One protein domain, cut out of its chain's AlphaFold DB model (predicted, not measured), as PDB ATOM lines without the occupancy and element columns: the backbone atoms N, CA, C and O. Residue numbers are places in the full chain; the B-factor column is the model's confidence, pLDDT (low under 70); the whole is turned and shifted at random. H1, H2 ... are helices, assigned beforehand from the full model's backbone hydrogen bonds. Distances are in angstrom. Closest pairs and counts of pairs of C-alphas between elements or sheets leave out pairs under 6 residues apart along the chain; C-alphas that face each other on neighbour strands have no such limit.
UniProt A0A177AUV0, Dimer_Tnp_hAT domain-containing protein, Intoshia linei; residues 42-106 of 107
ATOM      1  N   GLU A  42     167.088  55.685 134.297       65.75
ATOM      2  CA  GLU A  42     166.998  55.744 135.775       65.75
ATOM      3  C   GLU A  42     168.307  56.247 136.405       65.75
ATOM      4  O   GLU A  42     168.325  57.018 137.374       65.75
ATOM      5  N   ARG A  43     169.437  55.879 135.792       65.81
ATOM      6  CA  ARG A  43     170.752  56.414 136.149       65.81
ATOM      7  C   ARG A  43     170.843  57.913 135.840       65.81
ATOM      8  O   ARG A  43     171.328  58.679 136.663       65.81
ATOM      9  N   GLU A  44     170.361  58.354 134.684       73.19
ATOM     10  CA  GLU A  44     170.314  59.774 134.312       73.19
ATOM     11  C   GLU A  44     169.431  60.578 135.268       73.19
ATOM     12  O   GLU A  44     169.835  61.655 135.713       73.19
ATOM     13  N   ARG A  45     168.270  60.034 135.655       78.69
ATOM     14  CA  ARG A  45     167.358  60.658 136.621       78.69
ATOM     15  C   ARG A  45     168.021  60.835 137.985       78.69
ATOM     16  O   ARG A  45     168.039  61.945 138.514       78.69
ATOM     17  N   SER A  46     168.611  59.774 138.531       75.94
ATOM     18  CA  SER A  46     169.295  59.817 139.832       75.94
ATOM     19  C   SER A  46     170.541  60.716 139.822       75.94
ATOM     20  O   SER A  46     170.727  61.522 140.736       75.94
ATOM     21  N   ILE A  47     171.351  60.676 138.759       76.75
ATOM     22  CA  ILE A  47     172.514  61.565 138.585       76.75
ATOM     23  C   ILE A  47     172.083  63.029 138.438       76.75
ATOM     24  O   ILE A  47     172.740  63.919 138.982       76.75
ATOM     25  N   SER A  48     170.988  63.300 137.725       82.56
ATOM     26  CA  SER A  48     170.440  64.650 137.566       82.56
ATOM     27  C   SER A  48     169.979  65.225 138.905       82.56
ATOM     28  O   SER A  48     170.377  66.336 139.268       82.56
ATOM     29  N   ILE A  49     169.238  64.439 139.695       81.44
ATOM     30  CA  ILE A  49     168.816  64.818 141.052       81.44
ATOM     31  C   ILE A  49     170.042  65.114 141.923       81.44
ATOM     32  O   ILE A  49     170.124  66.177 142.537       81.44
ATOM     33  N   LEU A  50     171.046  64.235 141.913       80.88
ATOM     34  CA  LEU A  50     172.266  64.428 142.695       80.88
ATOM     35  C   LEU A  50     173.058  65.672 142.259       80.88
ATOM     36  O   LEU A  50     173.596  66.387 143.105       80.88
ATOM     37  N   ARG A  51     173.117  65.974 140.955       83.50
ATOM     38  CA  ARG A  51     173.746  67.202 140.434       83.50
ATOM     39  C   ARG A  51     173.029  68.456 140.923       83.50
ATOM     40  O   ARG A  51     173.711  69.414 141.293       83.50
ATOM     41  N   ARG A  52     171.693  68.450 140.960       81.75
ATOM     42  CA  ARG A  52     170.893  69.558 141.510       81.75
ATOM     43  C   ARG A  52     171.145  69.722 143.006       81.75
ATOM     44  O   ARG A  52     171.529  70.807 143.422       81.75
ATOM     45  N   LEU A  53     171.072  68.639 143.782       80.06
ATOM     46  CA  LEU A  53     171.350  68.653 145.227       80.06
ATOM     47  C   LEU A  53     172.772  69.127 145.550       80.06
ATOM     48  O   LEU A  53     172.988  69.939 146.445       80.06
ATOM     49  N   LYS A  54     173.768  68.673 144.786       81.00
ATOM     50  CA  LYS A  54     175.153  69.130 144.938       81.00
ATOM     51  C   LYS A  54     175.302  70.618 144.612       81.00
ATOM     52  O   LYS A  54     176.063  71.314 145.279       81.00
ATOM     53  N   THR A  55     174.604  71.096 143.583       79.12
ATOM     54  CA  THR A  55     174.582  72.521 143.217       79.12
ATOM     55  C   THR A  55     173.939  73.354 144.321       79.12
ATOM     56  O   THR A  55     174.515  74.367 144.710       79.12
ATOM     57  N   PHE A  56     172.824  72.874 144.877       74.94
ATOM     58  CA  PHE A  56     172.136  73.471 146.020       74.94
ATOM     59  C   PHE A  56     173.074  73.621 147.229       74.94
ATOM     60  O   PHE A  56     173.245  74.720 147.744       74.94
ATOM     61  N   LEU A  57     173.786  72.557 147.616       74.06
ATOM     62  CA  LEU A  57     174.720  72.597 148.752       74.06
ATOM     63  C   LEU A  57     175.955  73.486 148.515       74.06
ATOM     64  O   LEU A  57     176.547  73.986 149.469       74.06
ATOM     65  N   LYS A  58     176.368  73.683 147.256       75.25
ATOM     66  CA  LYS A  58     177.544  74.499 146.905       75.25
ATOM     67  C   LYS A  58     177.232  76.002 146.832       75.25
ATOM     68  O   LYS A  58     178.146  76.817 146.941       75.25
ATOM     69  N   TYR A  59     175.971  76.382 146.642       70.50
ATOM     70  CA  TYR A  59     175.549  77.777 146.527       70.50
ATOM     71  C   TYR A  59     175.257  78.385 147.910       70.50
ATOM     72  O   TYR A  59     174.112  78.451 148.337       70.50
ATOM     73  N   THR A  60     176.287  78.864 148.616       58.47
ATOM     74  CA  THR A  60     176.133  79.499 149.948       58.47
ATOM     75  C   THR A  60     176.288  81.026 149.962       58.47
ATOM     76  O   THR A  60     175.962  81.642 150.968       58.47
ATOM     77  N   MET A  61     176.742  81.662 148.871       57.47
ATOM     78  CA  MET A  61     177.032  83.115 148.862       57.47
ATOM     79  C   MET A  61     176.210  83.954 147.865       57.47
ATOM     80  O   MET A  61     175.996  85.136 148.100       57.47
ATOM     81  N   THR A  62     175.712  83.380 146.764       62.72
ATOM     82  CA  THR A  62     174.964  84.132 145.718       62.72
ATOM     83  C   THR A  62     173.669  83.428 145.290       62.72
ATOM     84  O   THR A  62     172.932  83.912 144.440       62.72
ATOM     85  N   GLY A  63     173.375  82.269 145.886       59.72
ATOM     86  CA  GLY A  63     172.330  81.353 145.428       59.72
ATOM     87  C   GLY A  63     171.156  81.202 146.371       59.72
ATOM     88  O   GLY A  63     170.270  80.427 146.050       59.72
ATOM     89  N   ASN A  64     171.097  81.924 147.492       66.19
ATOM     90  CA  ASN A  64     170.045  81.725 148.497       66.19
ATOM     91  C   ASN A  64     168.634  81.863 147.903       66.19
ATOM     92  O   ASN A  64     167.753  81.074 148.227       66.19
ATOM     93  N   ARG A  65     168.436  82.797 146.959       69.00
ATOM     94  CA  ARG A  65     167.156  82.961 146.251       69.00
ATOM     95  C   ARG A  65     166.844  81.784 145.319       69.00
ATOM     96  O   ARG A  65     165.705  81.345 145.267       69.00
ATOM     97  N   LEU A  66     167.845  81.264 144.606       70.50
ATOM     98  CA  LEU A  66     167.685  80.118 143.705       70.50
ATOM     99  C   LEU A  66     167.487  78.811 144.488       70.50
ATOM    100  O   LEU A  66     166.586  78.049 144.166       70.50
ATOM    101  N   CYS A  67     168.247  78.606 145.565       73.88
ATOM    102  CA  CYS A  67     168.056  77.518 146.519       73.88
ATOM    103  C   CYS A  67     166.655  77.550 147.136       73.88
ATOM    104  O   CYS A  67     166.015  76.508 147.209       73.88
ATOM    105  N   GLY A  68     166.153  78.724 147.535       73.94
ATOM    106  CA  GLY A  68     164.783  78.868 148.036       73.94
ATOM    107  C   GLY A  68     163.729  78.433 147.012       73.94
ATOM    108  O   GLY A  68     162.823  77.677 147.350       73.94
ATOM    109  N   LEU A  69     163.894  78.834 145.746       74.50
ATOM    110  CA  LEU A  69     163.009  78.431 144.646       74.50
ATOM    111  C   LEU A  69     163.087  76.925 144.348       74.50
ATOM    112  O   LEU A  69     162.055  76.284 144.154       74.50
ATOM    113  N   ASP A  70     164.288  76.341 144.341       73.56
ATOM    114  CA  ASP A  70     164.480  74.897 144.165       73.56
ATOM    115  C   ASP A  70     163.840  74.093 145.313       73.56
ATOM    116  O   ASP A  70     163.252  73.037 145.067       73.56
ATOM    117  N   LEU A  71     163.913  74.600 146.550       75.19
ATOM    118  CA  LEU A  71     163.295  73.980 147.725       75.19
ATOM    119  C   LEU A  71     161.762  74.025 147.635       75.19
ATOM    120  O   LEU A  71     161.105  73.004 147.837       75.19
ATOM    121  N   MET A  72     161.194  75.175 147.254       76.50
ATOM    122  CA  MET A  72     159.754  75.322 146.998       76.50
ATOM    123  C   MET A  72     159.278  74.385 145.881       76.50
ATOM    124  O   MET A  72     158.238  73.747 146.013       76.50
ATOM    125  N   ASN A  73     160.062  74.241 144.809       77.50
ATOM    126  CA  ASN A  73     159.752  73.324 143.712       77.50
ATOM    127  C   ASN A  73     159.814  71.845 144.132       77.50
ATOM    128  O   ASN A  73     159.178  71.008 143.500       77.50
ATOM    129  N   TRP A  74     160.605  71.484 145.145       77.00
ATOM    130  CA  TRP A  74     160.648  70.112 145.658       77.00
ATOM    131  C   TRP A  74     159.476  69.820 146.604       77.00
ATOM    132  O   TRP A  74     158.884  68.746 146.527       77.00
ATOM    133  N   HIS A  75     159.102  70.788 147.438       75.38
ATOM    134  CA  HIS A  75     158.007  70.677 148.405       75.38
ATOM    135  C   HIS A  75     156.662  71.199 147.870       75.38
ATOM    136  O   HIS A  75     155.848  71.704 148.638       75.38
ATOM    137  N   TYR A  76     156.408  71.062 146.564       70.94
ATOM    138  CA  TYR A  76     155.175  71.553 145.933       70.94
ATOM    139  C   TYR A  76     153.905  70.839 146.433       70.94
ATOM    140  O   TYR A  76     152.819  71.402 146.358       70.94
ATOM    141  N   ASP A  77     154.043  69.619 146.964       71.94
ATOM    142  CA  ASP A  77     152.945  68.819 147.527       71.94
ATOM    143  C   ASP A  77     152.547  69.243 148.957       71.94
ATOM    144  O   ASP A  77     151.636  68.664 149.553       71.94
ATOM    145  N   TYR A  78     153.227  70.232 149.546       74.62
ATOM    146  CA  TYR A  78     152.893  70.736 150.875       74.62
ATOM    147  C   TYR A  78     151.886  71.890 150.761       74.62
ATOM    148  O   TYR A  78     152.191  72.947 150.211       74.62
ATOM    149  N   ASN A  79     150.671  71.700 151.283       66.06
ATOM    150  CA  ASN A  79     149.648  72.747 151.314       66.06
ATOM    151  C   ASN A  79     150.034  73.833 152.329       66.06
ATOM    152  O   ASN A  79     149.775  73.701 153.525       66.06
ATOM    153  N   PHE A  80     150.638  74.918 151.852       68.12
ATOM    154  CA  PHE A  80     150.870  76.114 152.657       68.12
ATOM    155  C   PHE A  80     149.632  77.021 152.640       68.12
ATOM    156  O   PHE A  80     149.055  77.283 151.584       68.12
ATOM    157  N   TYR A  81     149.239  77.544 153.805       78.31
ATOM    158  CA  TYR A  81     148.261  78.631 153.878       78.31
ATOM    159  C   TYR A  81     148.957  79.933 153.466       78.31
ATOM    160  O   TYR A  81     149.754  80.484 154.227       78.31
ATOM    161  N   ILE A  82     148.696  80.390 152.236       73.62
ATOM    162  CA  ILE A  82     149.436  81.494 151.606       73.62
ATOM    163  C   ILE A  82     149.381  82.778 152.441       73.62
ATOM    164  O   ILE A  82     150.400  83.446 152.561       73.62
ATOM    165  N   GLU A  83     148.259  83.102 153.089       74.94
ATOM    166  CA  GLU A  83     148.196  84.326 153.904       74.94
ATOM    167  C   GLU A  83     149.091  84.266 155.147       74.94
ATOM    168  O   GLU A  83     149.684  85.272 155.525       74.94
ATOM    169  N   SER A  84     149.254  83.089 155.767       78.94
ATOM    170  CA  SER A  84     150.188  82.947 156.894       78.94
ATOM    171  C   SER A  84     151.629  83.117 156.425       78.94
ATOM    172  O   SER A  84     152.424  83.723 157.138       78.94
ATOM    173  N   LEU A  85     151.957  82.620 155.229       78.88
ATOM    174  CA  LEU A  85     153.280  82.787 154.630       78.88
ATOM    175  C   LEU A  85     153.562  84.256 154.287       78.88
ATOM    176  O   LEU A  85     154.677  84.725 154.496       78.88
ATOM    177  N   VAL A  86     152.565  84.983 153.775       78.25
ATOM    178  CA  VAL A  86     152.687  86.414 153.456       78.25
ATOM    179  C   VAL A  86     152.907  87.234 154.725       78.25
ATOM    180  O   VAL A  86     153.848  88.022 154.764       78.25
ATOM    181  N   ASN A  87     152.125  86.987 155.780       81.06
ATOM    182  CA  ASN A  87     152.302  87.665 157.068       81.06
ATOM    183  C   ASN A  87     153.682  87.371 157.684       81.06
ATOM    184  O   ASN A  87     154.339  88.264 158.215       81.06
ATOM    185  N   GLU A  88     154.159  86.126 157.596       82.19
ATOM    186  CA  GLU A  88     155.497  85.755 158.070       82.19
ATOM    187  C   GLU A  88     156.603  86.425 157.235       82.19
ATOM    188  O   GLU A  88     157.591  86.924 157.777       82.19
ATOM    189  N   PHE A  89     156.417  86.509 155.916       78.06
ATOM    190  CA  PHE A  89     157.351  87.183 155.017       78.06
ATOM    191  C   PHE A  89     157.403  88.699 155.250       78.06
ATOM    192  O   PHE A  89     158.488  89.282 155.199       78.06
ATOM    193  N   GLU A  90     156.269  89.334 155.550       77.88
ATOM    194  CA  GLU A  90     156.181  90.757 155.897       77.88
ATOM    195  C   GLU A  90     156.997  91.079 157.156       77.88
ATOM    196  O   GLU A  90     157.775  92.038 157.170       77.88
ATOM    197  N   ILE A  91     156.901  90.225 158.180       81.94
ATOM    198  CA  ILE A  91     157.662  90.368 159.428       81.94
ATOM    199  C   ILE A  91     159.169  90.178 159.181       81.94
ATOM    200  O   ILE A  91     159.989  90.913 159.736       81.94
ATOM    201  N   LEU A  92     159.552  89.206 158.348       79.19
ATOM    202  CA  LEU A  92     160.958  88.870 158.088       79.19
ATOM    203  C   LEU A  92     161.649  89.840 157.114       79.19
ATOM    204  O   LEU A  92     162.851  90.102 157.245       79.19
ATOM    205  N   HIS A  93     160.919  90.388 156.139       74.44
ATOM    206  CA  HIS A  93     161.467  91.225 155.068       74.44
ATOM    207  C   HIS A  93     160.617  92.476 154.762       74.44
ATOM    208  O   HIS A  93     160.198  92.687 153.618       74.44
ATOM    209  N   PRO A  94     160.483  93.409 155.722       71.50
ATOM    210  CA  PRO A  94     159.602  94.577 155.595       71.50
ATOM    211  C   PRO A  94     159.990  95.532 154.452       71.50
ATOM    212  O   PRO A  94     159.165  96.259 153.914       71.50
ATOM    213  N   ARG A  95     161.265  95.542 154.036       69.81
ATOM    214  CA  ARG A  95     161.757  96.436 152.971       69.81
ATOM    215  C   ARG A  95     161.331  96.020 151.563       69.81
ATOM    216  O   ARG A  95     161.320  96.868 150.679       69.81
ATOM    217  N   ILE A  96     161.048  94.737 151.343       68.81
ATOM    218  CA  ILE A  96     160.731  94.205 150.009       68.81
ATOM    219  C   ILE A  96     159.256  94.456 149.678       68.81
ATOM    220  O   ILE A  96     158.947  94.794 148.540       68.81
ATOM    221  N   LEU A  97     158.370  94.356 150.674       63.53
ATOM    222  CA  LEU A  97     156.933  94.574 150.499       63.53
ATOM    223  C   LEU A  97     156.609  96.053 150.220       63.53
ATOM    224  O   LEU A  97     155.951  96.362 149.232       63.53
ATOM    225  N   ASN A  98     157.221  96.970 150.979       63.75
ATOM    226  CA  ASN A  98     157.028  98.418 150.819       63.75
ATOM    227  C   ASN A  98     157.375  98.953 149.414       63.75
ATOM    228  O   ASN A  98     156.872  99.999 149.015       63.75
ATOM    229  N   LEU A  99     158.258  98.279 148.666       60.03
ATOM    230  CA  LEU A  99     158.602  98.679 147.295       60.03
ATOM    231  C   LEU A  99     157.489  98.345 146.293       60.03
ATOM    232  O   LEU A  99     157.275  99.106 145.354       60.03
ATOM    233  N   ILE A 100     156.771  97.242 146.509       62.31
ATOM    234  CA  ILE A 100     155.683  96.790 145.633       62.31
ATOM    235  C   ILE A 100     154.452  97.683 145.832       62.31
ATOM    236  O   ILE A 100     153.825  98.096 144.857       62.31
ATOM    237  N   ASP A 101     154.156  98.056 147.080       61.16
ATOM    238  CA  ASP A 101     153.037  98.950 147.400       61.16
ATOM    239  C   ASP A 101     153.244 100.366 146.843       61.16
ATOM    240  O   ASP A 101     152.298 101.001 146.376       61.16
ATOM    241  N   LEU A 102     154.492 100.852 146.812       55.53
ATOM    242  CA  LEU A 102     154.831 102.139 146.200       55.53
ATOM    243  C   LEU A 102     154.728 102.119 144.668       55.53
ATOM    244  O   LEU A 102     154.339 103.131 144.088       55.53
ATOM    245  N   GLU A 103     155.047 101.005 144.003       59.03
ATOM    246  CA  GLU A 103     154.860 100.864 142.549       59.03
ATOM    247  C   GLU A 103     153.382 100.722 142.158       59.03
ATOM    248  O   GLU A 103     152.976 101.231 141.112       59.03
ATOM    249  N   LEU A 104     152.557 100.091 143.003       55.28
ATOM    250  CA  LEU A 104     151.107  99.986 142.795       55.28
ATOM    251  C   LEU A 104     150.364 101.304 143.054       55.28
ATOM    252  O   LEU A 104     149.342 101.547 142.418       55.28
ATOM    253  N   PHE A 105     150.872 102.164 143.942       49.34
ATOM    254  CA  PHE A 105     150.272 103.470 144.245       49.34
ATOM    255  C   PHE A 105     150.653 104.575 143.238       49.34
ATOM    256  O   PHE A 105     150.042 105.641 143.230       49.34
ATOM    257  N   ASN A 106     151.656 104.341 142.384       46.53
ATOM    258  CA  ASN A 106     152.152 105.320 141.404       46.53
ATOM    259  C   ASN A 106     151.626 105.080 139.973       46.53
ATOM    260  O   ASN A 106     152.227 105.540 138.999       46.53
TER     261      ASN A 106
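This is residues 42 to 106 of the 107 residues of the protein "Dimer_Tnp_hAT domain-containing protein" of Intoshia linei (UniProt A0A177AUV0). The model is an open zigzag of four helices with no shared core: H1 and H2 make a narrow V that meets at the tight link between them, and H3 and H4 make a wider corner. The two pairs are joined by residues 75 to 81, and no helix of one pair comes near a helix of the other. The printed part has 65 residues, with four named helices in the order H1, H2, H3, H4 and no named strand; the class is all helix. It is only just extended, close to loose, with a radius of gyration of the C-alphas of 16.4 A, and elongated, spanning 51 by 29 by 21 A.

H1, residues 42 to 58, is the longest helix. It is close to, but not clearly touching, H2, residues 64 to 74; their closest C-alphas, those of Phe 56 and Cys 67, are 5.8 A apart. They run opposite ways at a shallow tilt of 33 degrees, only just short of steep. H3, residues 82 to 92, is apart from H1 and H2. H4, residues 94 to 105, is close to H3 but not clearly touching, the closest C-alphas, those of Glu 90 and Leu 97, being 6.7 A apart. H3 and H4 run opposite ways at a steep tilt of 65 degrees. H4 is apart from H1 and H2. Every O i to N i+4 pair is within hydrogen-bond range in H1, H2 and H3, against 5 of 8 in H4.

H1 runs 24.2 A from C-alpha 42 at (166.998, 55.744, 135.775) to C-alpha 58. H2 measures 15.2 A, H3 15.1 A, and H4 17.2 A, ending at C-alpha 105 at (150.272, 103.470, 144.245).

The C-alphas of Arg 43 and Asn 106, the two farthest apart, are 52.6 A apart. The printed part has no cut, and no link is long. Mean pLDDT of the printed part is 71.7; residues 42 to 43, 60 to 65, 79 to 80 and 95 to 106 are under 70.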